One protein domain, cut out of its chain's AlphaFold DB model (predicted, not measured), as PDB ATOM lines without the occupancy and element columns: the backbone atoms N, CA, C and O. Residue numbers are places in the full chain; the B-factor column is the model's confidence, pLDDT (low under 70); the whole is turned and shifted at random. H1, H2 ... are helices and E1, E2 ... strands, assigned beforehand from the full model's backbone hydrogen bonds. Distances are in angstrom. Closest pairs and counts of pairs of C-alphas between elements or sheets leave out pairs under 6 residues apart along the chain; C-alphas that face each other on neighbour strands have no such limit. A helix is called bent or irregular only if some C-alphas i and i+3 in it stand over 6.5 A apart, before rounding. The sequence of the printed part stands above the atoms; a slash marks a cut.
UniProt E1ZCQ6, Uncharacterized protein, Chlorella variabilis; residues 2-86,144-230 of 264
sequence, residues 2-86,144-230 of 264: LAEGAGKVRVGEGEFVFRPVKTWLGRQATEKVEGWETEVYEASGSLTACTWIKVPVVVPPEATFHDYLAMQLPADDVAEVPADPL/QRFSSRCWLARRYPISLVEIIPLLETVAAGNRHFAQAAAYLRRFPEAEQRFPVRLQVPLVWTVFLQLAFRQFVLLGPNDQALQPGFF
ATOM      1  N   LEU A   2      -1.342  55.238-123.947       37.50
ATOM      2  CA  LEU A   2      -0.028  55.699-123.480       37.50
ATOM      3  C   LEU A   2       1.009  54.616-123.804       37.50
ATOM      4  O   LEU A   2       0.806  53.463-123.436       37.50
ATOM      5  N   ALA A   3       2.073  54.973-124.523       46.66
ATOM      6  CA  ALA A   3       3.186  54.066-124.775       46.66
ATOM      7  C   ALA A   3       3.899  53.788-123.444       46.66
ATOM      8  O   ALA A   3       4.327  54.719-122.766       46.66
ATOM      9  N   GLU A   4       3.984  52.523-123.046       52.78
ATOM     10  CA  GLU A   4       4.707  52.122-121.843       52.78
ATOM     11  C   GLU A   4       6.186  52.508-122.002       52.78
ATOM     12  O   GLU A   4       6.836  52.162-122.991       52.78
ATOM     13  N   GLY A   5       6.697  53.314-121.070       55.41
ATOM     14  CA  GLY A   5       8.069  53.807-121.105       55.41
ATOM     15  C   GLY A   5       9.091  52.673-121.026       55.41
ATOM     16  O   GLY A   5       8.880  51.676-120.337       55.41
ATOM     17  N   ALA A   6      10.235  52.822-121.699       57.41
ATOM     18  CA  ALA A   6      11.295  51.818-121.655       57.41
ATOM     19  C   ALA A   6      11.874  51.698-120.231       57.41
ATOM     20  O   ALA A   6      12.574  52.594-119.750       57.41
ATOM     21  N   GLY A   7      11.596  50.577-119.562       57.97
ATOM     22  CA  GLY A   7      12.120  50.266-118.235       57.97
ATOM     23  C   GLY A   7      13.557  49.743-118.296       57.97
ATOM     24  O   GLY A   7      13.833  48.739-118.950       57.97
ATOM     25  N   LYS A   8      14.491  50.381-117.582       61.88
ATOM     26  CA  LYS A   8      15.860  49.872-117.403       61.88
ATOM     27  C   LYS A   8      16.082  49.460-115.955       61.88
ATOM     28  O   LYS A   8      16.141  50.303-115.064       61.88
ATOM     29  N   VAL A   9      16.288  48.167-115.725       61.06
ATOM     30  CA  VAL A   9      16.709  47.667-114.413       61.06
ATOM     31  C   VAL A   9      18.187  48.000-114.196       61.06
ATOM     32  O   VAL A   9      19.051  47.694-115.024       61.06
ATOM     33  N   ARG A  10      18.484  48.645-113.074       63.50
ATOM     34  CA  ARG A  10      19.830  48.887-112.550       63.50
ATOM     35  C   ARG A  10      19.903  48.323-111.138       63.50
ATOM     36  O   ARG A  10      18.886  48.171-110.478       63.50
ATOM     37  N   VAL A  11      21.093  47.997-110.666       63.06
ATOM     38  CA  VAL A  11      21.280  47.577-109.275       63.06
ATOM     39  C   VAL A  11      21.681  48.810-108.474       63.06
ATOM     40  O   VAL A  11      22.607  49.512-108.873       63.06
ATOM     41  N   GLY A  12      20.952  49.100-107.397       58.78
ATOM     42  CA  GLY A  12      21.314  50.139-106.438       58.78
ATOM     43  C   GLY A  12      22.552  49.733-105.640       58.78
ATOM     44  O   GLY A  12      22.823  48.542-105.458       58.78
ATOM     45  N   GLU A  13      23.322  50.716-105.175       60.06
ATOM     46  CA  GLU A  13      24.507  50.470-104.358       60.06
ATOM     47  C   GLU A  13      24.125  49.782-103.040       60.06
ATOM     48  O   GLU A  13      23.653  50.408-102.099       60.06
ATOM     49  N   GLY A  14      24.328  48.467-102.970       64.81
ATOM     50  CA  GLY A  14      24.122  47.701-101.747       64.81
ATOM     51  C   GLY A  14      25.163  48.034-100.681       64.81
ATOM     52  O   GLY A  14      26.329  48.272-101.005       64.81
ATOM     53  N   GLU A  15      24.776  47.997 -99.407       75.44
ATOM     54  CA  GLU A  15      25.727  47.999 -98.293       75.44
ATOM     55  C   GLU A  15      26.428  46.631 -98.228       75.44
ATOM     56  O   GLU A  15      25.785  45.575 -98.298       75.44
ATOM     57  N   PHE A  16      27.758  46.632 -98.143       86.00
ATOM     58  CA  PHE A  16      28.551  45.415 -98.004       86.00
ATOM     59  C   PHE A  16      29.846  45.686 -97.252       86.00
ATOM     60  O   PHE A  16      30.363  46.802 -97.252       86.00
ATOM     61  N   VAL A  17      30.380  44.635 -96.636       88.44
ATOM     62  CA  VAL A  17      31.622  44.699 -95.862       88.44
ATOM     63  C   VAL A  17      32.538  43.564 -96.290       88.44
ATOM     64  O   VAL A  17      32.094  42.422 -96.431       88.44
ATOM     65  N   PHE A  18      33.820  43.877 -96.461       92.31
ATOM     66  CA  PHE A  18      34.858  42.879 -96.684       92.31
ATOM     67  C   PHE A  18      35.244  42.196 -95.378       92.31
ATOM     68  O   PHE A  18      35.521  42.850 -94.372       92.31
ATOM     69  N   ARG A  19      35.296  40.867 -95.395       94.44
ATOM     70  CA  ARG A  19      35.742  40.057 -94.263       94.44
ATOM     71  C   ARG A  19      36.802  39.060 -94.717       94.44
ATOM     72  O   ARG A  19      36.651  38.487 -95.794       94.44
ATOM     73  N   PRO A  20      37.852  38.818 -93.914       95.94
ATOM     74  CA  PRO A  20      38.784  37.735 -94.187       95.94
ATOM     75  C   PRO A  20      38.036  36.402 -94.237       95.94
ATOM     76  O   PRO A  20      37.289  36.069 -93.311       95.94
ATOM     77  N   VAL A  21      38.257  35.623 -95.293       96.25
ATOM     78  CA  VAL A  21      37.772  34.244 -95.348       96.25
ATOM     79  C   VAL A  21      38.595  33.427 -94.363       96.25
ATOM     80  O   VAL A  21      39.820  33.527 -94.333       96.25
ATOM     81  N   LYS A  22      37.928  32.627 -93.532       96.06
ATOM     82  CA  LYS A  22      38.592  31.751 -92.564       96.06
ATOM     83  C   LYS A  22      38.609  30.319 -93.077       96.06
ATOM     84  O   LYS A  22      37.613  29.811 -93.583       96.06
ATOM     85  N   THR A  23      39.745  29.664 -92.904       94.94
ATOM     86  CA  THR A  23      39.871  28.208 -93.015       94.94
ATOM     87  C   THR A  23      39.089  27.526 -91.887       94.94
ATOM     88  O   THR A  23      38.722  28.163 -90.899       94.94
ATOM     89  N   TRP A  24      38.877  26.212 -91.986       91.12
ATOM     90  CA  TRP A  24      38.203  25.436 -90.936       91.12
ATOM     91  C   TRP A  24      38.922  25.500 -89.569       91.12
ATOM     92  O   TRP A  24      38.292  25.312 -88.535       91.12
ATOM     93  N   LEU A  25      40.217  25.841 -89.560       91.62
ATOM     94  CA  LEU A  25      41.040  26.078 -88.365       91.62
ATOM     95  C   LEU A  25      40.943  27.519 -87.825       91.62
ATOM     96  O   LEU A  25      41.703  27.904 -86.940       91.62
ATOM     97  N   GLY A  26      40.081  28.362 -88.397       90.00
ATOM     98  CA  GLY A  26      39.899  29.758 -87.989       90.00
ATOM     99  C   GLY A  26      41.004  30.722 -88.439       90.00
ATOM    100  O   GLY A  26      40.864  31.928 -88.231       90.00
ATOM    101  N   ARG A  27      42.070  30.229 -89.085       93.12
ATOM    102  CA  ARG A  27      43.123  31.059 -89.698       93.12
ATOM    103  C   ARG A  27      42.617  31.714 -90.975       93.12
ATOM    104  O   ARG A  27      41.796  31.116 -91.672       93.12
ATOM    105  N   GLN A  28      43.133  32.895 -91.300       94.94
ATOM    106  CA  GLN A  28      42.843  33.556 -92.571       94.94
ATOM    107  C   GLN A  28      43.266  32.666 -93.745       94.94
ATOM    108  O   GLN A  28      44.345  32.078 -93.730       94.94
ATOM    109  N   ALA A  29      42.381  32.532 -94.727       96.69
ATOM    110  CA  ALA A  29      42.624  31.750 -95.922       96.69
ATOM    111  C   ALA A  29      43.620  32.475 -96.827       96.69
ATOM    112  O   ALA A  29      43.468  33.668 -97.109       96.69
ATOM    113  N   THR A  30      44.611  31.724 -97.293       96.62
ATOM    114  CA  THR A  30      45.560  32.164 -98.306       96.62
ATOM    115  C   THR A  30      45.490  31.245 -99.518       96.62
ATOM    116  O   THR A  30      45.308  30.034 -99.392       96.62
ATOM    117  N   GLU A  31      45.601  31.830-100.706       96.44
ATOM    118  CA  GLU A  31      45.608  31.114-101.980       96.44
ATOM    119  C   GLU A  31      46.726  31.663-102.869       96.44
ATOM    120  O   GLU A  31      47.015  32.863-102.860       96.44
ATOM    121  N   LYS A  32      47.363  30.790-103.655       95.56
ATOM    122  CA  LYS A  32      48.350  31.211-104.653       95.56
ATOM    123  C   LYS A  32      47.636  31.509-105.969       95.56
ATOM    124  O   LYS A  32      47.088  30.600-106.587       95.56
ATOM    125  N   VAL A  33      47.656  32.766-106.402       93.88
ATOM    126  CA  VAL A  33      46.964  33.240-107.609       93.88
ATOM    127  C   VAL A  33      47.972  33.952-108.498       93.88
ATOM    128  O   VAL A  33      48.651  34.866-108.046       93.88
ATOM    129  N   GLU A  34      48.106  33.505-109.751       90.19
ATOM    130  CA  GLU A  34      49.018  34.113-110.740       90.19
ATOM    131  C   GLU A  34      50.468  34.264-110.226       90.19
ATOM    132  O   GLU A  34      51.156  35.240-110.502       90.19
ATOM    133  N   GLY A  35      50.930  33.296-109.427       90.06
ATOM    134  CA  GLY A  35      52.272  33.297-108.836       90.06
ATOM    135  C   GLY A  35      52.395  34.026-107.493       90.06
ATOM    136  O   GLY A  35      53.377  33.793-106.790       90.06
ATOM    137  N   TRP A  36      51.393  34.806-107.090       92.94
ATOM    138  CA  TRP A  36      51.395  35.595-105.857       92.94
ATOM    139  C   TRP A  36      50.685  34.880-104.712       92.94
ATOM    140  O   TRP A  36      49.648  34.245-104.907       92.94
ATOM    141  N   GLU A  37      51.224  35.003-103.500       95.50
ATOM    142  CA  GLU A  37      50.505  34.625-102.284       95.50
ATOM    143  C   GLU A  37      49.468  35.704-101.962       95.50
ATOM    144  O   GLU A  37      49.796  36.885-101.822       95.50
ATOM    145  N   THR A  38      48.207  35.293-101.877       97.00
ATOM    146  CA  THR A  38      47.081  36.200-101.664       97.00
ATOM    147  C   THR A  38      46.296  35.805-100.431       97.00
ATOM    148  O   THR A  38      46.080  34.626-100.165       97.00
ATOM    149  N   GLU A  39      45.838  36.802 -99.692       96.56
ATOM    150  CA  GLU A  39      44.829  36.646 -98.659       96.56
ATOM    151  C   GLU A  39      43.438  36.734 -99.286       96.56
ATOM    152  O   GLU A  39      43.155  37.639-100.079       96.56
ATOM    153  N   VAL A  40      42.555  35.809 -98.913       96.88
ATOM    154  CA  VAL A  40      41.203  35.746 -99.472       96.88
ATOM    155  C   VAL A  40      40.236  36.534 -98.596       96.88
ATOM    156  O   VAL A  40      40.110  36.292 -97.393       96.88
ATOM    157  N   TYR A  41      39.520  37.460 -99.221       96.19
ATOM    158  CA  TYR A  41      38.456  38.253 -98.620       96.19
ATOM    159  C   TYR A  41      37.128  37.961 -99.300       96.19
ATOM    160  O   TYR A  41      37.062  37.735-100.507       96.19
ATOM    161  N   GLU A  42      36.060  38.011 -98.520       95.06
ATOM    162  CA  GLU A  42      34.686  37.910 -98.986       95.06
ATOM    163  C   GLU A  42      33.971  39.228 -98.697       95.06
ATOM    164  O   GLU A  42      33.911  39.671 -97.549       95.06
ATOM    165  N   ALA A  43      33.432  39.866 -99.732       91.38
ATOM    166  CA  ALA A  43      32.444  40.919 -99.570       91.38
ATOM    167  C   ALA A  43      31.065  40.276 -99.560       91.38
ATOM    168  O   ALA A  43      30.652  39.650-100.534       91.38
ATOM    169  N   SER A  44      30.355  40.428 -98.450       87.56
ATOM    170  CA  SER A  44      28.971  39.985 -98.329       87.56
ATOM    171  C   SER A  44      28.080  41.182 -98.063       87.56
ATOM    172  O   SER A  44      28.383  42.013 -97.206       87.56
ATOM    173  N   GLY A  45      26.967  41.250 -98.779       84.50
ATOM    174  CA  GLY A  45      26.024  42.352 -98.666       84.50
ATOM    175  C   GLY A  45      24.686  42.015 -99.290       84.50
ATOM    176  O   GLY A  45      24.358  40.846 -99.506       84.50
ATOM    177  N   SER A  46      23.904  43.047 -99.575       76.12
ATOM    178  CA  SER A  46      22.559  42.898-100.119       76.12
ATOM    179  C   SER A  46      22.361  43.812-101.324       76.12
ATOM    180  O   SER A  46      22.657  44.997-101.224       76.12
ATOM    181  N   LEU A  47      21.885  43.277-102.450       70.81
ATOM    182  CA  LEU A  47      21.610  44.057-103.660       70.81
ATOM    183  C   LEU A  47      20.111  44.339-103.771       70.81
ATOM    184  O   LEU A  47      19.289  43.430-103.625       70.81
ATOM    185  N   THR A  48      19.781  45.586-104.101       69.31
ATOM    186  CA  THR A  48      18.419  46.017-104.435       69.31
ATOM    187  C   THR A  48      18.369  46.342-105.922       69.31
ATOM    188  O   THR A  48      19.225  47.062-106.432       69.31
ATOM    189  N   ALA A  49      17.392  45.791-106.639       68.00
ATOM    190  CA  ALA A  49      17.140  46.187-108.017       68.00
ATOM    191  C   ALA A  49      16.299  47.474-108.031       68.00
ATOM    192  O   ALA A  49      15.309  47.601-107.317       68.00
ATOM    193  N   CYS A  50      16.700  48.428-108.856       64.31
ATOM    194  CA  CYS A  50      15.991  49.669-109.113       64.31
ATOM    195  C   CYS A  50      15.555  49.651-110.577       64.31
ATOM    196  O   CYS A  50      16.394  49.570-111.479       64.31
ATOM    197  N   THR A  51      14.258  49.719-110.831       63.56
ATOM    198  CA  THR A  51      13.727  49.890-112.181       63.56
ATOM    199  C   THR A  51      13.587  51.378-112.448       63.56
ATOM    200  O   THR A  51      12.897  52.085-111.721       63.56
ATOM    201  N   TRP A  52      14.263  51.844-113.491       63.97
ATOM    202  CA  TRP A  52      14.163  53.209-113.984       63.97
ATOM    203  C   TRP A  52      13.146  53.223-115.112       63.97
ATOM    204  O   TRP A  52      13.362  52.537-116.115       63.97
ATOM    205  N   ILE A  53      12.055  53.962-114.947       69.75
ATOM    206  CA  ILE A  53      11.008  54.091-115.957       69.75
ATOM    207  C   ILE A  53      11.087  55.504-116.520       69.75
ATOM    208  O   ILE A  53      10.871  56.481-115.807       69.75
ATOM    209  N   LYS A  54      11.406  55.603-117.812       70.12
ATOM    210  CA  LYS A  54      11.346  56.878-118.525       70.12
ATOM    211  C   LYS A  54       9.903  57.179-118.873       70.12
ATOM    212  O   LYS A  54       9.301  56.432-119.644       70.12
ATOM    213  N   VAL A  55       9.353  58.250-118.315       71.19
ATOM    214  CA  VAL A  55       7.979  58.657-118.615       71.19
ATOM    215  C   VAL A  55       7.904  59.069-120.093       71.19
ATOM    216  O   VAL A  55       8.755  59.835-120.552       71.19
ATOM    217  N   PRO A  56       6.933  58.559-120.872       65.94
ATOM    218  CA  PRO A  56       6.768  58.966-122.261       65.94
ATOM    219  C   PRO A  56       6.443  60.463-122.328       65.94
ATOM    220  O   PRO A  56       5.465  60.930-121.744       65.94
ATOM    221  N   VAL A  57       7.261  61.212-123.064       72.88
ATOM    222  CA  VAL A  57       7.049  62.641-123.307       72.88
ATOM    223  C   VAL A  57       6.286  62.780-124.616       72.88
ATOM    224  O   VAL A  57       6.777  62.374-125.669       72.88
ATOM    225  N   VAL A  58       5.073  63.326-124.551       78.12
ATOM    226  CA  VAL A  58       4.270  63.617-125.743       78.12
ATOM    227  C   VAL A  58       4.591  65.033-126.196       78.12
ATOM    228  O   VAL A  58       4.226  66.000-125.532       78.12
ATOM    229  N   VAL A  59       5.276  65.143-127.331       78.75
ATOM    230  CA  VAL A  59       5.533  66.418-128.003       78.75
ATOM    231  C   VAL A  59       4.356  66.692-128.950       78.75
ATOM    232  O   VAL A  59       4.030  65.817-129.756       78.75
ATOM    233  N   PRO A  60       3.668  67.846-128.852       83.06
ATOM    234  CA  PRO A  60       2.614  68.208-129.794       83.06
ATOM    235  C   PRO A  60       3.141  68.237-131.239       83.06
ATOM    236  O   PRO A  60       4.276  68.657-131.448       83.06
ATOM    237  N   PRO A  61       2.330  67.846-132.239       77.75
ATOM    238  CA  PRO A  61       2.775  67.752-133.633       77.75
ATOM    239  C   PRO A  61       3.236  69.093-134.228       77.75
ATOM    240  O   PRO A  61       4.067  69.103-135.126       77.75
ATOM    241  N   GLU A  62       2.754  70.212-133.681       86.75
ATOM    242  CA  GLU A  62       3.101  71.572-134.119       86.75
ATOM    243  C   GLU A  62       4.252  72.201-133.309       86.75
ATOM    244  O   GLU A  62       4.573  73.375-133.495       86.75
ATOM    245  N   ALA A  63       4.832  71.474-132.347       82.06
ATOM    246  CA  ALA A  63       5.852  72.027-131.461       82.06
ATOM    247  C   ALA A  63       7.185  72.204-132.198       82.06
ATOM    248  O   ALA A  63       7.694  71.289-132.848       82.06
ATOM    249  N   THR A  64       7.787  73.382-132.056       85.12
ATOM    250  CA  THR A  64       9.121  73.659-132.589       85.12
ATOM    251  C   THR A  64      10.207  73.067-131.684       85.12
ATOM    252  O   THR A  64       9.979  72.726-130.522       85.12
ATOM    253  N   PHE A  65      11.442  72.984-132.184       70.12
ATOM    254  CA  PHE A  65      12.581  72.541-131.372       70.12
ATOM    255  C   PHE A  65      12.822  73.437-130.141       70.12
ATOM    256  O   PHE A  65      13.201  72.947-129.078       70.12
ATOM    257  N   HIS A  66      12.547  74.742-130.255       79.19
ATOM    258  CA  HIS A  66      12.605  75.659-129.116       79.19
ATOM    259  C   HIS A  66      11.535  75.345-128.066       79.19
ATOM    260  O   HIS A  66      11.828  75.421-126.874       79.19
ATOM    261  N   ASP A  67      10.342  74.923-128.493       80.62
ATOM    262  CA  ASP A  67       9.279  74.501-127.579       80.62
ATOM    263  C   ASP A  67       9.666  73.216-126.843       80.62
ATOM    264  O   ASP A  67       9.444  73.122-125.641       80.62
ATOM    265  N   TYR A  68      10.323  72.263-127.518       77.62
ATOM    266  CA  TYR A  68      10.863  71.057-126.876       77.62
ATOM    267  C   TYR A  68      11.913  71.382-125.806       77.62
ATOM    268  O   TYR A  68      11.849  70.848-124.702       77.62
ATOM    269  N   LEU A  69      12.861  72.280-126.094       81.81
ATOM    270  CA  LEU A  69      13.872  72.687-125.107       81.81
ATOM    271  C   LEU A  69      13.268  73.455-123.924       81.81
ATOM    272  O   LEU A  69      13.811  73.409-122.820       81.81
ATOM    273  N   ALA A  70      12.159  74.160-124.148       83.19
ATOM    274  CA  ALA A  70      11.420  74.866-123.109       83.19
ATOM    275  C   ALA A  70      10.455  73.959-122.321       83.19
ATOM    276  O   ALA A  70       9.938  74.383-121.283       83.19
ATOM    277  N   MET A  71      10.204  72.721-122.772       79.81
ATOM    278  CA  MET A  71       9.342  71.782-122.057       79.81
ATOM    279  C   MET A  71       9.970  71.362-120.733       79.81
ATOM    280  O   MET A  71      11.103  70.890-120.655       79.81
ATOM    281  N   GLN A  72       9.174  71.452-119.672       76.31
ATOM    282  CA  GLN A  72       9.501  70.828-118.398       76.31
ATOM    283  C   GLN A  72       9.200  69.339-118.498       76.31
ATOM    284  O   GLN A  72       8.055  68.900-118.384       76.31
ATOM    285  N   LEU A  73      10.251  68.567-118.763       77.12
ATOM    286  CA  LEU A  73      10.172  67.118-118.797       77.12
ATOM    287  C   LEU A  73       9.851  66.600-117.383       77.12
ATOM    288  O   LEU A  73      10.473  67.051-116.416       77.12
ATOM    289  N   PRO A  74       8.890  65.671-117.235       73.06
ATOM    290  CA  PRO A  74       8.656  65.017-115.957       73.06
ATOM    291  C   PRO A  74       9.927  64.284-115.512       73.06
ATOM    292  O   PRO A  74      10.687  63.779-116.340       73.06
ATOM    293  N   ALA A  75      10.163  64.234-114.201       72.19
ATOM    294  CA  ALA A  75      11.266  63.455-113.656       72.19
ATOM    295  C   ALA A  75      11.085  61.966-113.999       72.19
ATOM    296  O   ALA A  75       9.962  61.459-113.998       72.19
ATOM    297  N   ASP A  76      12.188  61.271-114.276       74.50
ATOM    298  CA  ASP A  76      12.172  59.815-114.427       74.50
ATOM    299  C   ASP A  76      11.711  59.171-113.109       74.50
ATOM    300  O   ASP A  76      12.272  59.441-112.041       74.50
ATOM    301  N   ASP A  77      10.725  58.275-113.183       67.69
ATOM    302  CA  ASP A  77      10.263  57.524-112.021       67.69
ATOM    303  C   ASP A  77      11.244  56.380-111.732       67.69
ATOM    304  O   ASP A  77      11.388  55.417-112.498       67.69
ATOM    305  N   VAL A  78      11.939  56.477-110.597       62.97
ATOM    306  CA  VAL A  78      12.834  55.427-110.099       62.97
ATOM    307  C   VAL A  78      12.099  54.617-109.040       62.97
ATOM    308  O   VAL A  78      11.932  55.051-107.901       62.97
ATOM    309  N   ALA A  79      11.678  53.408-109.403       60.78
ATOM    310  CA  ALA A  79      11.067  52.473-108.471       60.78
ATOM    311  C   ALA A  79      12.111  51.470-107.965       60.78
ATOM    312  O   ALA A  79      12.670  50.681-108.729       60.78
ATOM    313  N   GLU A  80      12.354  51.443-106.656       55.59
ATOM    314  CA  GLU A  80      13.102  50.355-106.023       55.59
ATOM    315  C   GLU A  80      12.209  49.116-105.927       55.59
ATOM    316  O   GLU A  80      11.373  48.991-105.026       55.59
ATOM    317  N   VAL A  81      12.364  48.195-106.879       58.06
ATOM    318  CA  VAL A  81      11.554  46.981-106.937       58.06
ATOM    319  C   VAL A  81      12.372  45.798-106.415       58.06
ATOM    320  O   VAL A  81      13.418  45.468-106.973       58.06
ATOM    321  N   PRO A  82      11.898  45.080-105.384       49.50
ATOM    322  CA  PRO A  82      12.451  43.777-105.035       49.50
ATOM    323  C   PRO A  82      12.192  42.801-106.190       49.50
ATOM    324  O   PRO A  82      11.076  42.315-106.366       49.50
ATOM    325  N   ALA A  83      13.205  42.550-107.011       47.97
ATOM    326  CA  ALA A  83      13.061  41.664-108.155       47.97
ATOM    327  C   ALA A  83      12.888  40.203-107.706       47.97
ATOM    328  O   ALA A  83      13.642  39.707-106.866       47.97
ATOM    329  N   ASP A  84      11.894  39.519-108.277       43.94
ATOM    330  CA  ASP A  84      11.681  38.082-108.111       43.94
ATOM    331  C   ASP A  84      12.432  37.329-109.225       43.94
ATOM    332  O   ASP A  84      12.029  37.415-110.388       43.94
ATOM    333  N   PRO A  85      13.533  36.616-108.924       41.22
ATOM    334  CA  PRO A  85      14.451  36.096-109.941       41.22
ATOM    335  C   PRO A  85      13.924  34.886-110.735       41.22
ATOM    336  O   PRO A  85      14.657  34.354-111.564       41.22
ATOM    337  N   LEU A  86      12.687  34.428-110.499       43.28
ATOM    338  CA  LEU A  86      12.070  33.301-111.220       43.28
ATOM    339  C   LEU A  86      10.626  33.574-111.692       43.28
ATOM    340  O   LEU A  86       9.982  32.659-112.198       43.28
ATOM    341  N   GLN A 144      18.106  40.548-102.015       70.50
ATOM    342  CA  GLN A 144      18.907  39.356-102.286       70.50
ATOM    343  C   GLN A 144      20.313  39.563-101.723       70.50
ATOM    344  O   GLN A 144      20.986  40.545-102.041       70.50
ATOM    345  N   ARG A 145      20.775  38.629-100.888       79.38
ATOM    346  CA  ARG A 145      22.159  38.636-100.406       79.38
ATOM    347  C   ARG A 145      23.098  38.203-101.527       79.38
ATOM    348  O   ARG A 145      22.787  37.267-102.258       79.38
ATOM    349  N   PHE A 146      24.245  38.858-101.623       85.12
ATOM    350  CA  PHE A 146      25.338  38.441-102.494       85.12
ATOM    351  C   PHE A 146      26.580  38.140-101.658       85.12
ATOM    352  O   PHE A 146      26.738  38.647-100.544       85.12
ATOM    353  N   SER A 147      27.460  37.331-102.235       86.50
ATOM    354  CA  SER A 147      28.827  37.143-101.771       86.50
ATOM    355  C   SER A 147      29.753  37.213-102.978       86.50
ATOM    356  O   SER A 147      29.450  36.648-104.030       86.50
ATOM    357  N   SER A 148      30.862  37.927-102.838       92.00
ATOM    358  CA  SER A 148      31.915  38.015-103.840       92.00
ATOM    359  C   SER A 148      33.289  37.894-103.197       92.00
ATOM    360  O   SER A 148      33.482  38.270-102.043       92.00
ATOM    361  N   ARG A 149      34.262  37.361-103.941       94.81
ATOM    362  CA  ARG A 149      35.616  37.116-103.430       94.81
ATOM    363  C   ARG A 149      36.651  38.061-104.022       94.81
ATOM    364  O   ARG A 149      36.575  38.442-105.188       94.81
ATOM    365  N   CYS A 150      37.638  38.402-103.208       95.75
ATOM    366  CA  CYS A 150      38.800  39.187-103.589       95.75
ATOM    367  C   CYS A 150      40.068  38.501-103.073       95.75
ATOM    368  O   CYS A 150      40.116  38.079-101.918       95.75
ATOM    369  N   TRP A 151      41.080  38.396-103.925       97.31
ATOM    370  CA  TRP A 151      42.375  37.799-103.623       97.31
ATOM    371  C   TRP A 151      43.414  38.910-103.608       97.31
ATOM    372  O   TRP A 151      43.757  39.462-104.657       97.31
ATOM    373  N   LEU A 152      43.876  39.262-102.410       96.56
ATOM    374  CA  LEU A 152      44.706  40.437-102.188       96.56
ATOM    375  C   LEU A 152      46.130  40.058-101.788       96.56
ATOM    376  O   LEU A 152      46.330  39.348-100.805       96.56
ATOM    377  N   ALA A 153      47.124  40.575-102.505       95.88
ATOM    378  CA  ALA A 153      48.534  40.460-102.136       95.88
ATOM    379  C   ALA A 153      48.968  41.673-101.297       95.88
ATOM    380  O   ALA A 153      48.580  42.793-101.611       95.88
ATOM    381  N   ARG A 154      49.786  41.470-100.251       92.38
ATOM    382  CA  ARG A 154      50.280  42.562 -99.374       92.38
ATOM    383  C   ARG A 154      51.538  43.276 -99.871       92.38
ATOM    384  O   ARG A 154      51.800  44.407 -99.496       92.38
ATOM    385  N   ARG A 155      52.383  42.585-100.634       86.88
ATOM    386  CA  ARG A 155      53.693  43.095-101.079       86.88
ATOM    387  C   ARG A 155      53.763  43.113-102.595       86.88
ATOM    388  O   ARG A 155      54.682  42.560-103.191       86.88
ATOM    389  N   TYR A 156      52.722  43.661-103.201       92.38
ATOM    390  CA  TYR A 156      52.682  43.860-104.637       92.38
ATOM    391  C   TYR A 156      53.292  45.231-104.975       92.38
ATOM    392  O   TYR A 156      53.158  46.142-104.160       92.38
ATOM    393  N   PRO A 157      53.946  45.415-106.136       90.25
ATOM    394  CA  PRO A 157      54.605  46.685-106.482       90.25
ATOM    395  C   PRO A 157      53.673  47.888-106.693       90.25
ATOM    396  O   PRO A 157      54.153  48.994-106.892       90.25
ATOM    397  N   ILE A 158      52.363  47.653-106.699       91.38
ATOM    398  CA  ILE A 158      51.288  48.630-106.896       91.38
ATOM    399  C   ILE A 158      50.213  48.315-105.851       91.38
ATOM    400  O   ILE A 158      49.986  47.148-105.543       91.38
ATOM    401  N   SER A 159      49.542  49.322-105.314       93.81
ATOM    402  CA  SER A 159      48.464  49.212-104.325       93.81
ATOM    403  C   SER A 159      47.065  49.357-104.947       93.81
ATOM    404  O   SER A 159      46.902  49.697-106.121       93.81
ATOM    405  N   LEU A 160      46.015  49.124-104.151       92.75
ATOM    406  CA  LEU A 160      44.629  49.363-104.560       92.75
ATOM    407  C   LEU A 160      44.392  50.843-104.874       92.75
ATOM    408  O   LEU A 160      43.671  51.159-105.816       92.75
ATOM    409  N   VAL A 161      45.008  51.745-104.110       94.12
ATOM    410  CA  VAL A 161      44.861  53.196-104.307       94.12
ATOM    411  C   VAL A 161      45.398  53.622-105.675       94.12
ATOM    412  O   VAL A 161      44.815  54.491-106.314       94.12
ATOM    413  N   GLU A 162      46.452  52.967-106.159       93.75
ATOM    414  CA  GLU A 162      47.070  53.263-107.455       93.75
ATOM    415  C   GLU A 162      46.345  52.595-108.634       93.75
ATOM    416  O   GLU A 162      46.283  53.168-109.721       93.75
ATOM    417  N   ILE A 163      45.757  51.405-108.445       93.56
ATOM    418  CA  ILE A 163      45.040  50.711-109.530       93.56
ATOM    419  C   ILE A 163      43.632  51.267-109.771       93.56
ATOM    420  O   ILE A 163      43.136  51.216-110.894       93.56
ATOM    421  N   ILE A 164      42.974  51.807-108.742       94.38
ATOM    422  CA  ILE A 164      41.611  52.350-108.838       94.38
ATOM    423  C   ILE A 164      41.496  53.456-109.917       94.38
ATOM    424  O   ILE A 164      40.621  53.329-110.776       94.38
ATOM    425  N   PRO A 165      42.386  54.469-109.984       94.56
ATOM    426  CA  PRO A 165      42.378  55.475-111.054       94.56
ATOM    427  C   PRO A 165      42.526  54.899-112.471       94.56
ATOM    428  O   PRO A 165      41.915  55.390-113.423       94.56
ATOM    429  N   LEU A 166      43.306  53.823-112.626       92.00
ATOM    430  CA  LEU A 166      43.448  53.137-113.913       92.00
ATOM    431  C   LEU A 166      42.132  52.468-114.324       92.00
ATOM    432  O   LEU A 166      41.719  52.581-115.480       92.00
ATOM    433  N   LEU A 167      41.432  51.839-113.372       92.44
ATOM    434  CA  LEU A 167      40.094  51.285-113.604       92.44
ATOM    435  C   LEU A 167      39.080  52.376-113.977       92.44
ATOM    436  O   LEU A 167      38.219  52.141-114.817       92.44
ATOM    437  N   GLU A 168      39.191  53.569-113.399       92.44
ATOM    438  CA  GLU A 168      38.326  54.713-113.719       92.44
ATOM    439  C   GLU A 168      38.584  55.287-115.106       92.44
ATOM    440  O   GLU A 168      37.645  55.679-115.794       92.44
ATOM    441  N   THR A 169      39.833  55.266-115.563       90.25
ATOM    442  CA  THR A 169      40.174  55.706-116.918       90.25
ATOM    443  C   THR A 169      39.525  54.793-117.958       90.25
ATOM    444  O   THR A 169      38.868  55.264-118.886       90.25
ATOM    445  N   VAL A 170      39.616  53.471-117.777       87.56
ATOM    446  CA  VAL A 170      38.958  52.509-118.683       87.56
ATOM    447  C   VAL A 170      37.442  52.429-118.471       87.56
ATOM    448  O   VAL A 170      36.719  51.924-119.334       87.56
ATOM    449  N   ALA A 171      36.931  52.949-117.352       87.81
ATOM    450  CA  ALA A 171      35.503  52.972-117.061       87.81
ATOM    451  C   ALA A 171      34.698  53.841-118.034       87.81
ATOM    452  O   ALA A 171      33.519  53.550-118.244       87.81
ATOM    453  N   ALA A 172      35.331  54.834-118.669       81.44
ATOM    454  CA  ALA A 172      34.712  55.653-119.709       81.44
ATOM    455  C   ALA A 172      34.140  54.798-120.856       81.44
ATOM    456  O   ALA A 172      33.043  55.061-121.339       81.44
ATOM    457  N   GLY A 173      34.841  53.724-121.238       78.94
ATOM    458  CA  GLY A 173      34.385  52.789-122.270       78.94
ATOM    459  C   GLY A 173      33.560  51.614-121.738       78.94
ATOM    460  O   GLY A 173      32.933  50.898-122.519       78.94
ATOM    461  N   ASN A 174      33.557  51.363-120.423       84.50
ATOM    462  CA  ASN A 174      32.882  50.199-119.850       84.50
ATOM    463  C   ASN A 174      32.501  50.393-118.372       84.50
ATOM    464  O   ASN A 174      33.324  50.308-117.456       84.50
ATOM    465  N   ARG A 175      31.190  50.519-118.133       84.19
ATOM    466  CA  ARG A 175      30.579  50.695-116.801       84.19
ATOM    467  C   ARG A 175      30.968  49.639-115.759       84.19
ATOM    468  O   ARG A 175      30.862  49.899-114.565       84.19
ATOM    469  N   HIS A 176      31.363  48.436-116.173       87.19
ATOM    470  CA  HIS A 176      31.728  47.374-115.238       87.19
ATOM    471  C   HIS A 176      33.055  47.681-114.535       87.19
ATOM    472  O   HIS A 176      33.212  47.323-113.369       87.19
ATOM    473  N   PHE A 177      33.960  48.425-115.180       90.25
ATOM    474  CA  PHE A 177      35.161  48.933-114.517       90.25
ATOM    475  C   PHE A 177      34.850  50.068-113.539       90.25
ATOM    476  O   PHE A 177      35.430  50.076-112.456       90.25
ATOM    477  N   ALA A 178      33.867  50.934-113.833       89.12
ATOM    478  CA  ALA A 178      33.371  51.908-112.849       89.12
ATOM    479  C   ALA A 178      32.878  51.194-111.580       89.12
ATOM    480  O   ALA A 178      33.215  51.569-110.459       89.12
ATOM    481  N   GLN A 179      32.112  50.116-111.769       88.44
ATOM    482  CA  GLN A 179      31.590  49.306-110.674       88.44
ATOM    483  C   GLN A 179      32.708  48.593-109.897       88.44
ATOM    484  O   GLN A 179      32.647  48.532-108.671       88.44
ATOM    485  N   ALA A 180      33.744  48.095-110.577       91.31
ATOM    486  CA  ALA A 180      34.916  47.514-109.927       91.31
ATOM    487  C   ALA A 180      35.702  48.548-109.103       91.31
ATOM    488  O   ALA A 180      36.058  48.264-107.962       91.31
ATOM    489  N   ALA A 181      35.925  49.750-109.640       92.12
ATOM    490  CA  ALA A 181      36.592  50.841-108.931       92.12
ATOM    491  C   ALA A 181      35.811  51.245-107.669       92.12
ATOM    492  O   ALA A 181      36.363  51.254-106.567       92.12
ATOM    493  N   ALA A 182      34.500  51.476-107.803       90.19
ATOM    494  CA  ALA A 182      33.618  51.771-106.674       90.19
ATOM    495  C   ALA A 182      33.619  50.646-105.624       90.19
ATOM    496  O   ALA A 182      33.647  50.914-104.424       90.19
ATOM    497  N   TYR A 183      33.641  49.385-106.065       90.00
ATOM    498  CA  TYR A 183      33.714  48.223-105.183       90.00
ATOM    499  C   TYR A 183      35.021  48.184-104.376       90.00
ATOM    500  O   TYR A 183      34.992  47.965-103.164       90.00
ATOM    501  N   LEU A 184      36.160  48.431-105.027       91.81
ATOM    502  CA  LEU A 184      37.482  48.403-104.399       91.81
ATOM    503  C   LEU A 184      37.733  49.582-103.453       91.81
ATOM    504  O   LEU A 184      38.409  49.399-102.444       91.81
ATOM    505  N   ARG A 185      37.139  50.757-103.705       92.06
ATOM    506  CA  ARG A 185      37.218  51.915-102.790       92.06
ATOM    507  C   ARG A 185      36.686  51.627-101.388       92.06
ATOM    508  O   ARG A 185      37.077  52.292-100.437       92.06
ATOM    509  N   ARG A 186      35.793  50.644-101.248       90.38
ATOM    510  CA  ARG A 186      35.230  50.240 -99.951       90.38
ATOM    511  C   ARG A 186      36.121  49.254 -99.190       90.38
ATOM    512  O   ARG A 186      35.763  48.845 -98.086       90.38
ATOM    513  N   PHE A 187      37.239  48.822 -99.772       91.19
ATOM    514  CA  PHE A 187      38.155  47.890 -99.124       91.19
ATOM    515  C   PHE A 187      39.005  48.613 -98.057       91.19
ATOM    516  O   PHE A 187      39.660  49.605 -98.380       91.19
ATOM    517  N   PRO A 188      39.033  48.141 -96.795       86.69
ATOM    518  CA  PRO A 188      39.880  48.733 -95.754       86.69
ATOM    519  C   PRO A 188      41.366  48.430 -96.009       86.69
ATOM    520  O   PRO A 188      41.684  47.380 -96.536       86.69
ATOM    521  N   GLU A 189      42.303  49.287 -95.597       88.38
ATOM    522  CA  GLU A 189      43.753  49.065 -95.830       88.38
ATOM    523  C   GLU A 189      44.148  49.015 -97.326       88.38
ATOM    524  O   GLU A 189      45.065  48.284 -97.715       88.38
ATOM    525  N   ALA A 190      43.468  49.785 -98.183       86.88
ATOM    526  CA  ALA A 190      43.728  49.819 -99.626       86.88
ATOM    527  C   ALA A 190      45.199  50.135 -99.986       86.88
ATOM    528  O   ALA A 190      45.733  49.616-100.963       86.88
ATOM    529  N   GLU A 191      45.892  50.930 -99.175       88.94
ATOM    530  CA  GLU A 191      47.292  51.316 -99.406       88.94
ATOM    531  C   GLU A 191      48.280  50.140 -99.337       88.94
ATOM    532  O   GLU A 191      49.346  50.191 -99.939       88.94
ATOM    533  N   GLN A 192      47.944  49.064 -98.621       92.06
ATOM    534  CA  GLN A 192      48.878  47.967 -98.335       92.06
ATOM    535  C   GLN A 192      48.595  46.708 -99.154       92.06
ATOM    536  O   GLN A 192      49.137  45.641 -98.863       92.06
ATOM    537  N   ARG A 193      47.659  46.771-100.104       93.81
ATOM    538  CA  ARG A 193      47.108  45.579-100.753       93.81
ATOM    539  C   ARG A 193      46.879  45.802-102.230       93.81
ATOM    540  O   ARG A 193      46.557  46.907-102.639       93.81
ATOM    541  N   PHE A 194      46.957  44.727-103.005       95.25
ATOM    542  CA  PHE A 194      46.690  44.732-104.441       95.25
ATOM    543  C   PHE A 194      45.775  43.583-104.856       95.25
ATOM    544  O   PHE A 194      46.003  42.451-104.413       95.25
ATOM    545  N   PRO A 195      44.771  43.817-105.719       95.25
ATOM    546  CA  PRO A 195      43.776  42.814-106.048       95.25
ATOM    547  C   PRO A 195      44.214  41.944-107.215       95.25
ATOM    548  O   PRO A 195      43.710  42.105-108.316       95.25
ATOM    549  N   VAL A 196      45.092  40.969-106.974       96.25
ATOM    550  CA  VAL A 196      45.569  40.029-108.010       96.25
ATOM    551  C   VAL A 196      44.399  39.368-108.752       96.25
ATOM    552  O   VAL A 196      44.452  39.171-109.965       96.25
ATOM    553  N   ARG A 197      43.303  39.073-108.043       96.31
ATOM    554  CA  ARG A 197      42.034  38.644-108.638       96.31
ATOM    555  C   ARG A 197      40.861  39.193-107.839       96.31
ATOM    556  O   ARG A 197      40.917  39.260-106.616       96.31
ATOM    557  N   LEU A 198      39.766  39.515-108.517       94.88
ATOM    558  CA  LEU A 198      38.528  39.964-107.890       94.88
ATOM    559  C   LEU A 198      37.292  39.498-108.660       94.88
ATOM    560  O   LEU A 198      37.275  39.420-109.888       94.88
ATOM    561  N   GLN A 199      36.247  39.198-107.900       94.62
ATOM    562  CA  GLN A 199      34.881  39.036-108.370       94.62
ATOM    563  C   GLN A 199      34.086  40.254-107.906       94.62
ATOM    564  O   GLN A 199      34.000  40.507-106.707       94.62
ATOM    565  N   VAL A 200      33.511  41.006-108.840       89.75
ATOM    566  CA  VAL A 200      32.627  42.139-108.544       89.75
ATOM    567  C   VAL A 200      31.212  41.743-108.938       89.75
ATOM    568  O   VAL A 200      30.983  41.411-110.102       89.75
ATOM    569  N   PRO A 201      30.253  41.746-108.004       87.00
ATOM    570  CA  PRO A 201      28.867  41.440-108.324       87.00
ATOM    571  C   PRO A 201      28.317  42.529-109.243       87.00
ATOM    572  O   PRO A 201      28.351  43.705-108.890       87.00
ATOM    573  N   LEU A 202      27.808  42.142-110.411       82.81
ATOM    574  CA  LEU A 202      27.154  43.054-111.351       82.81
ATOM    575  C   LEU A 202      25.649  43.086-111.095       82.81
ATOM    576  O   LEU A 202      25.071  44.152-110.898       82.81
ATOM    577  N   VAL A 203      25.032  41.902-111.080       74.88
ATOM    578  CA  VAL A 203      23.612  41.692-110.788       74.88
ATOM    579  C   VAL A 203      23.391  40.248-110.341       74.88
ATOM    580  O   VAL A 203      23.725  39.312-111.057       74.88
ATOM    581  N   TRP A 204      22.826  40.063-109.146       75.12
ATOM    582  CA  TRP A 204      22.490  38.755-108.560       75.12
ATOM    583  C   TRP A 204      23.638  37.727-108.601       75.12
ATOM    584  O   TRP A 204      24.532  37.790-107.763       75.12
ATOM    585  N   THR A 205      23.595  36.770-109.534       78.62
ATOM    586  CA  THR A 205      24.583  35.694-109.720       78.62
ATOM    587  C   THR A 205      25.624  36.006-110.799       78.62
ATOM    588  O   THR A 205      26.506  35.188-111.053       78.62
ATOM    589  N   VAL A 206      25.533  37.170-111.445       84.81
ATOM    590  CA  VAL A 206      26.469  37.620-112.477       84.81
ATOM    591  C   VAL A 206      27.577  38.438-111.831       84.81
ATOM    592  O   VAL A 206      27.320  39.453-111.178       84.81
ATOM    593  N   PHE A 207      28.817  38.021-112.072       89.12
ATOM    594  CA  PHE A 207      30.014  38.670-111.553       89.12
ATOM    595  C   PHE A 207      30.938  39.080-112.699       89.12
ATOM    596  O   PHE A 207      31.208  38.286-113.597       89.12
ATOM    597  N   LEU A 208      31.482  40.291-112.622       91.12
ATOM    598  CA  LEU A 208      32.697  40.654-113.339       91.12
ATOM    599  C   LEU A 208      33.859  39.936-112.654       91.12
ATOM    600  O   LEU A 208      34.044  40.072-111.445       91.12
ATOM    601  N   GLN A 209      34.654  39.199-113.422       94.12
ATOM    602  CA  GLN A 209      35.933  38.675-112.958       94.12
ATOM    603  C   GLN A 209      37.056  39.509-113.558       94.12
ATOM    604  O   GLN A 209      37.198  39.556-114.776       94.12
ATOM    605  N   LEU A 210      37.860  40.131-112.702       93.94
ATOM    606  CA  LEU A 210      39.099  40.782-113.110       93.94
ATOM    607  C   LEU A 210      40.273  40.038-112.472       93.94
ATOM    608  O   LEU A 210      40.226  39.674-111.296       93.94
ATOM    609  N   ALA A 211      41.304  39.769-113.263       93.69
ATOM    610  CA  ALA A 211      42.533  39.137-112.811       93.69
ATOM    611  C   ALA A 211      43.720  39.862-113.438       93.69
ATOM    612  O   ALA A 211      43.737  40.094-114.646       93.69
ATOM    613  N   PHE A 212      44.702  40.196-112.612       92.38
ATOM    614  CA  PHE A 212      45.940  40.830-113.035       92.38
ATOM    615  C   PHE A 212      46.977  39.735-113.208       92.38
ATOM    616  O   PHE A 212      47.339  39.034-112.262       92.38
ATOM    617  N   ARG A 213      47.400  39.555-114.453       90.69
ATOM    618  CA  ARG A 213      48.307  38.491-114.873       90.69
ATOM    619  C   ARG A 213      49.570  39.098-115.438       90.69
ATOM    620  O   ARG A 213      49.535  40.223-115.921       90.69
ATOM    621  N   GLN A 214      50.644  38.310-115.424       87.81
ATOM    622  CA  GLN A 214      51.891  38.644-116.122       87.81
ATOM    623  C   GLN A 214      52.394  40.051-115.782       87.81
ATOM    624  O   GLN A 214      52.744  40.833-116.658       87.81
ATOM    625  N   PHE A 215      52.396  40.385-114.493       86.75
ATOM    626  CA  PHE A 215      52.923  41.666-114.057       86.75
ATOM    627  C   PHE A 215      54.407  41.774-114.396       86.75
ATOM    628  O   PHE A 215      55.205  40.927-113.986       86.75
ATOM    629  N   VAL A 216      54.756  42.839-115.107       86.69
ATOM    630  CA  VAL A 216      56.132  43.196-115.433       86.69
ATOM    631  C   VAL A 216      56.367  44.605-114.918       86.69
ATOM    632  O   VAL A 216      55.662  45.539-115.300       86.69
ATOM    633  N   LEU A 217      57.349  44.748-114.029       86.94
ATOM    634  CA  LEU A 217      57.830  46.061-113.629       86.94
ATOM    635  C   LEU A 217      58.711  46.598-114.754       86.94
ATOM    636  O   LEU A 217      59.742  45.999-115.054       86.94
ATOM    637  N   LEU A 218      58.287  47.703-115.363       89.44
ATOM    638  CA  LEU A 218      59.030  48.331-116.446       89.44
ATOM    639  C   LEU A 218      60.325  48.951-115.904       89.44
ATOM    640  O   LEU A 218      60.310  49.719-114.941       89.44
ATOM    641  N   GLY A 219      61.445  48.610-116.526       88.94
ATOM    642  CA  GLY A 219      62.727  49.272-116.369       88.94
ATOM    643  C   GLY A 219      62.884  50.462-117.327       88.94
ATOM    644  O   GLY A 219      62.085  50.643-118.242       88.94
ATOM    645  N   PRO A 220      63.952  51.264-117.176       88.31
ATOM    646  CA  PRO A 220      64.136  52.518-117.917       88.31
ATOM    647  C   PRO A 220      64.176  52.378-119.447       88.31
ATOM    648  O   PRO A 220      63.904  53.339-120.159       88.31
ATOM    649  N   ASN A 221      64.529  51.192-119.949       89.50
ATOM    650  CA  ASN A 221      64.706  50.915-121.375       89.50
ATOM    651  C   ASN A 221      63.530  50.141-121.989       89.50
ATOM    652  O   ASN A 221      63.628  49.704-123.136       89.50
ATOM    653  N   ASP A 222      62.440  49.929-121.249       91.62
ATOM    654  CA  ASP A 222      61.286  49.218-121.789       91.62
ATOM    655  C   ASP A 222      60.604  50.012-122.904       91.62
ATOM    656  O   ASP A 222      60.463  51.235-122.836       91.62
ATOM    657  N   GLN A 223      60.135  49.295-123.931       87.81
ATOM    658  CA  GLN A 223      59.454  49.897-125.084       87.81
ATOM    659  C   GLN A 223      58.225  50.702-124.662       87.81
ATOM    660  O   GLN A 223      57.958  51.750-125.237       87.81
ATOM    661  N   ALA A 224      57.533  50.250-123.613       86.12
ATOM    662  CA  ALA A 224      56.362  50.917-123.056       86.12
ATOM    663  C   ALA A 224      56.637  52.329-122.506       86.12
ATOM    664  O   ALA A 224      55.700  53.102-122.326       86.12
ATOM    665  N   LEU A 225      57.904  52.673-122.244       86.12
ATOM    666  CA  LEU A 225      58.322  54.007-121.807       86.12
ATOM    667  C   LEU A 225      58.805  54.893-122.961       86.12
ATOM    668  O   LEU A 225      59.071  56.077-122.752       86.12
ATOM    669  N   GLN A 226      58.947  54.340-124.166       88.31
ATOM    670  CA  GLN A 226      59.416  55.106-125.312       88.31
ATOM    671  C   GLN A 226      58.307  56.036-125.824       88.31
ATOM    672  O   GLN A 226      57.132  55.647-125.849       88.31
ATOM    673  N   PRO A 227      58.653  57.259-126.266       88.81
ATOM    674  CA  PRO A 227      57.702  58.139-126.935       88.81
ATOM    675  C   PRO A 227      57.034  57.427-128.113       88.81
ATOM    676  O   PRO A 227      57.687  56.698-128.857       88.81
ATOM    677  N   GLY A 228      55.727  57.623-128.269       87.56
ATOM    678  CA  GLY A 228      54.953  57.007-129.344       87.56
ATOM    679  C   GLY A 228      54.456  55.585-129.069       87.56
ATOM    680  O   GLY A 228      53.665  55.072-129.849       87.56
ATOM    681  N   PHE A 229      54.825  54.941-127.952       88.69
ATOM    682  CA  PHE A 229      54.341  53.582-127.653       88.69
ATOM    683  C   PHE A 229      52.808  53.482-127.566       88.69
ATOM    684  O   PHE A 229      52.220  52.477-127.957       88.69
ATOM    685  N   PHE A 230      52.160  54.537-127.068       85.94
ATOM    686  CA  PHE A 230      50.701  54.634-126.977       85.94
ATOM    687  C   PHE A 230      50.065  55.368-128.169       85.94
ATOM    688  O   PHE A 230      48.875  55.681-128.123       85.94
TER     689      PHE A 230
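AT A GLANCE: This is residues 2 to 86 and 144 to 230 of the 264 residues of an uncharacterized protein of Chlorella variabilis (UniProt E1ZCQ6). A long, strongly twisted sheet is built round one strand, E4, which runs nearly its whole length; from one end to the middle E2, E3, E6, E7 and E8 broaden it, and near the middle of the whole H3 packs on E7, with H2 side by side with H3. Towards the other end the sheet narrows to an arm of E1, E4 and E5, beyond which lies a loop with H1; residues 61 to 66 of that loop stick out, as does the tail, residues 218 to 230. The printed part has 172 residues with eight named strands and three named helices: along the chain come E1 to E4, then H1, then E5 and E6, then H2 and H3, then E7 and E8; the class is mixed, helices and strands, and the sheet is branched, its neighbour pairs antiparallel. The whole is loose, with a radius of gyration of the C-alphas of 22.1 A, and flat, spanning 67 by 51 by 25 A.

IN THESE COORDINATES: Find C-alpha 36 at (51.395, 35.595, -105.857); from there E4, residues 36 to 53, runs 45.6 A to C-alpha 53 at (11.008, 54.091, -115.957), bending by 70 degrees at residue 39. Beside it look for E1, residues 7 to 12, E2, residues 16 to 20, E3, residues 30 to 33, E5, residues 77 to 80, and E6, residues 144 to 153, 29.6 A long. E7, residues 194 to 203, is 24.1 A long and bends by 69 degrees at residue 197; E8, residues 206 to 211, ends at C-alpha 211 (42.533, 39.137, -112.811). The helices are H1, residues 65 to 70, H2, residues 160 to 171, 15.9 A, and H3, residues 175 to 185, 15.6 A. H2 is neither bent nor irregular, but only just: C-alphas 162 and 165 are 6.3 A apart.

HOW THE PARTS SIT: Look along E4 for its staggered antiparallel neighbours: E3 in a hairpin (N 31 to O 38, 2.9 A), E6 (N 41 to O 150, 2.8 A), E2 (N 19 to O 42, 2.8 A), E1 (N 10 to O 50, 2.8 A) and, on the other side from E1, E5 (N 51 to O 79, 2.8 A). E7 is antiparallel to E6 (N 199 to O 149, 2.8 A) and forms a hairpin with E8 (N 200 to O 208, 2.8 A). H3 is on the sheet at a height of 8.8 A, over E7 and, only just, E8 with 3 C-alphas; its closest C-alphas to E7 are Ala 180 and Val 200, 6.0 A. On the local plane it is slantwise to E7 at 58 degrees, only just. H2 only grazes the sheet with residues 160 to 163. H2 and H3, a helical hairpin, touch at a shallow tilt of 16 degrees, opposite ways, closest at the C-alphas of Ala 171 and Phe 177, 4.8 A. H1 is not on the sheet. Every O i to N i+4 pair is within hydrogen-bond range in H1 and H3, and 6 of 8 in H2.

THE WHOLE: The two C-alphas farthest apart, Leu 25 and Glu 62, are 74.8 A apart. Residues 87 to 143 are not printed, with 12.8 A between C-alphas 86 and 144. The link from E4 to H1 is long. pLDDT is under 70 at residues 2 to 14, 48 to 53, 56 and 77 to 86.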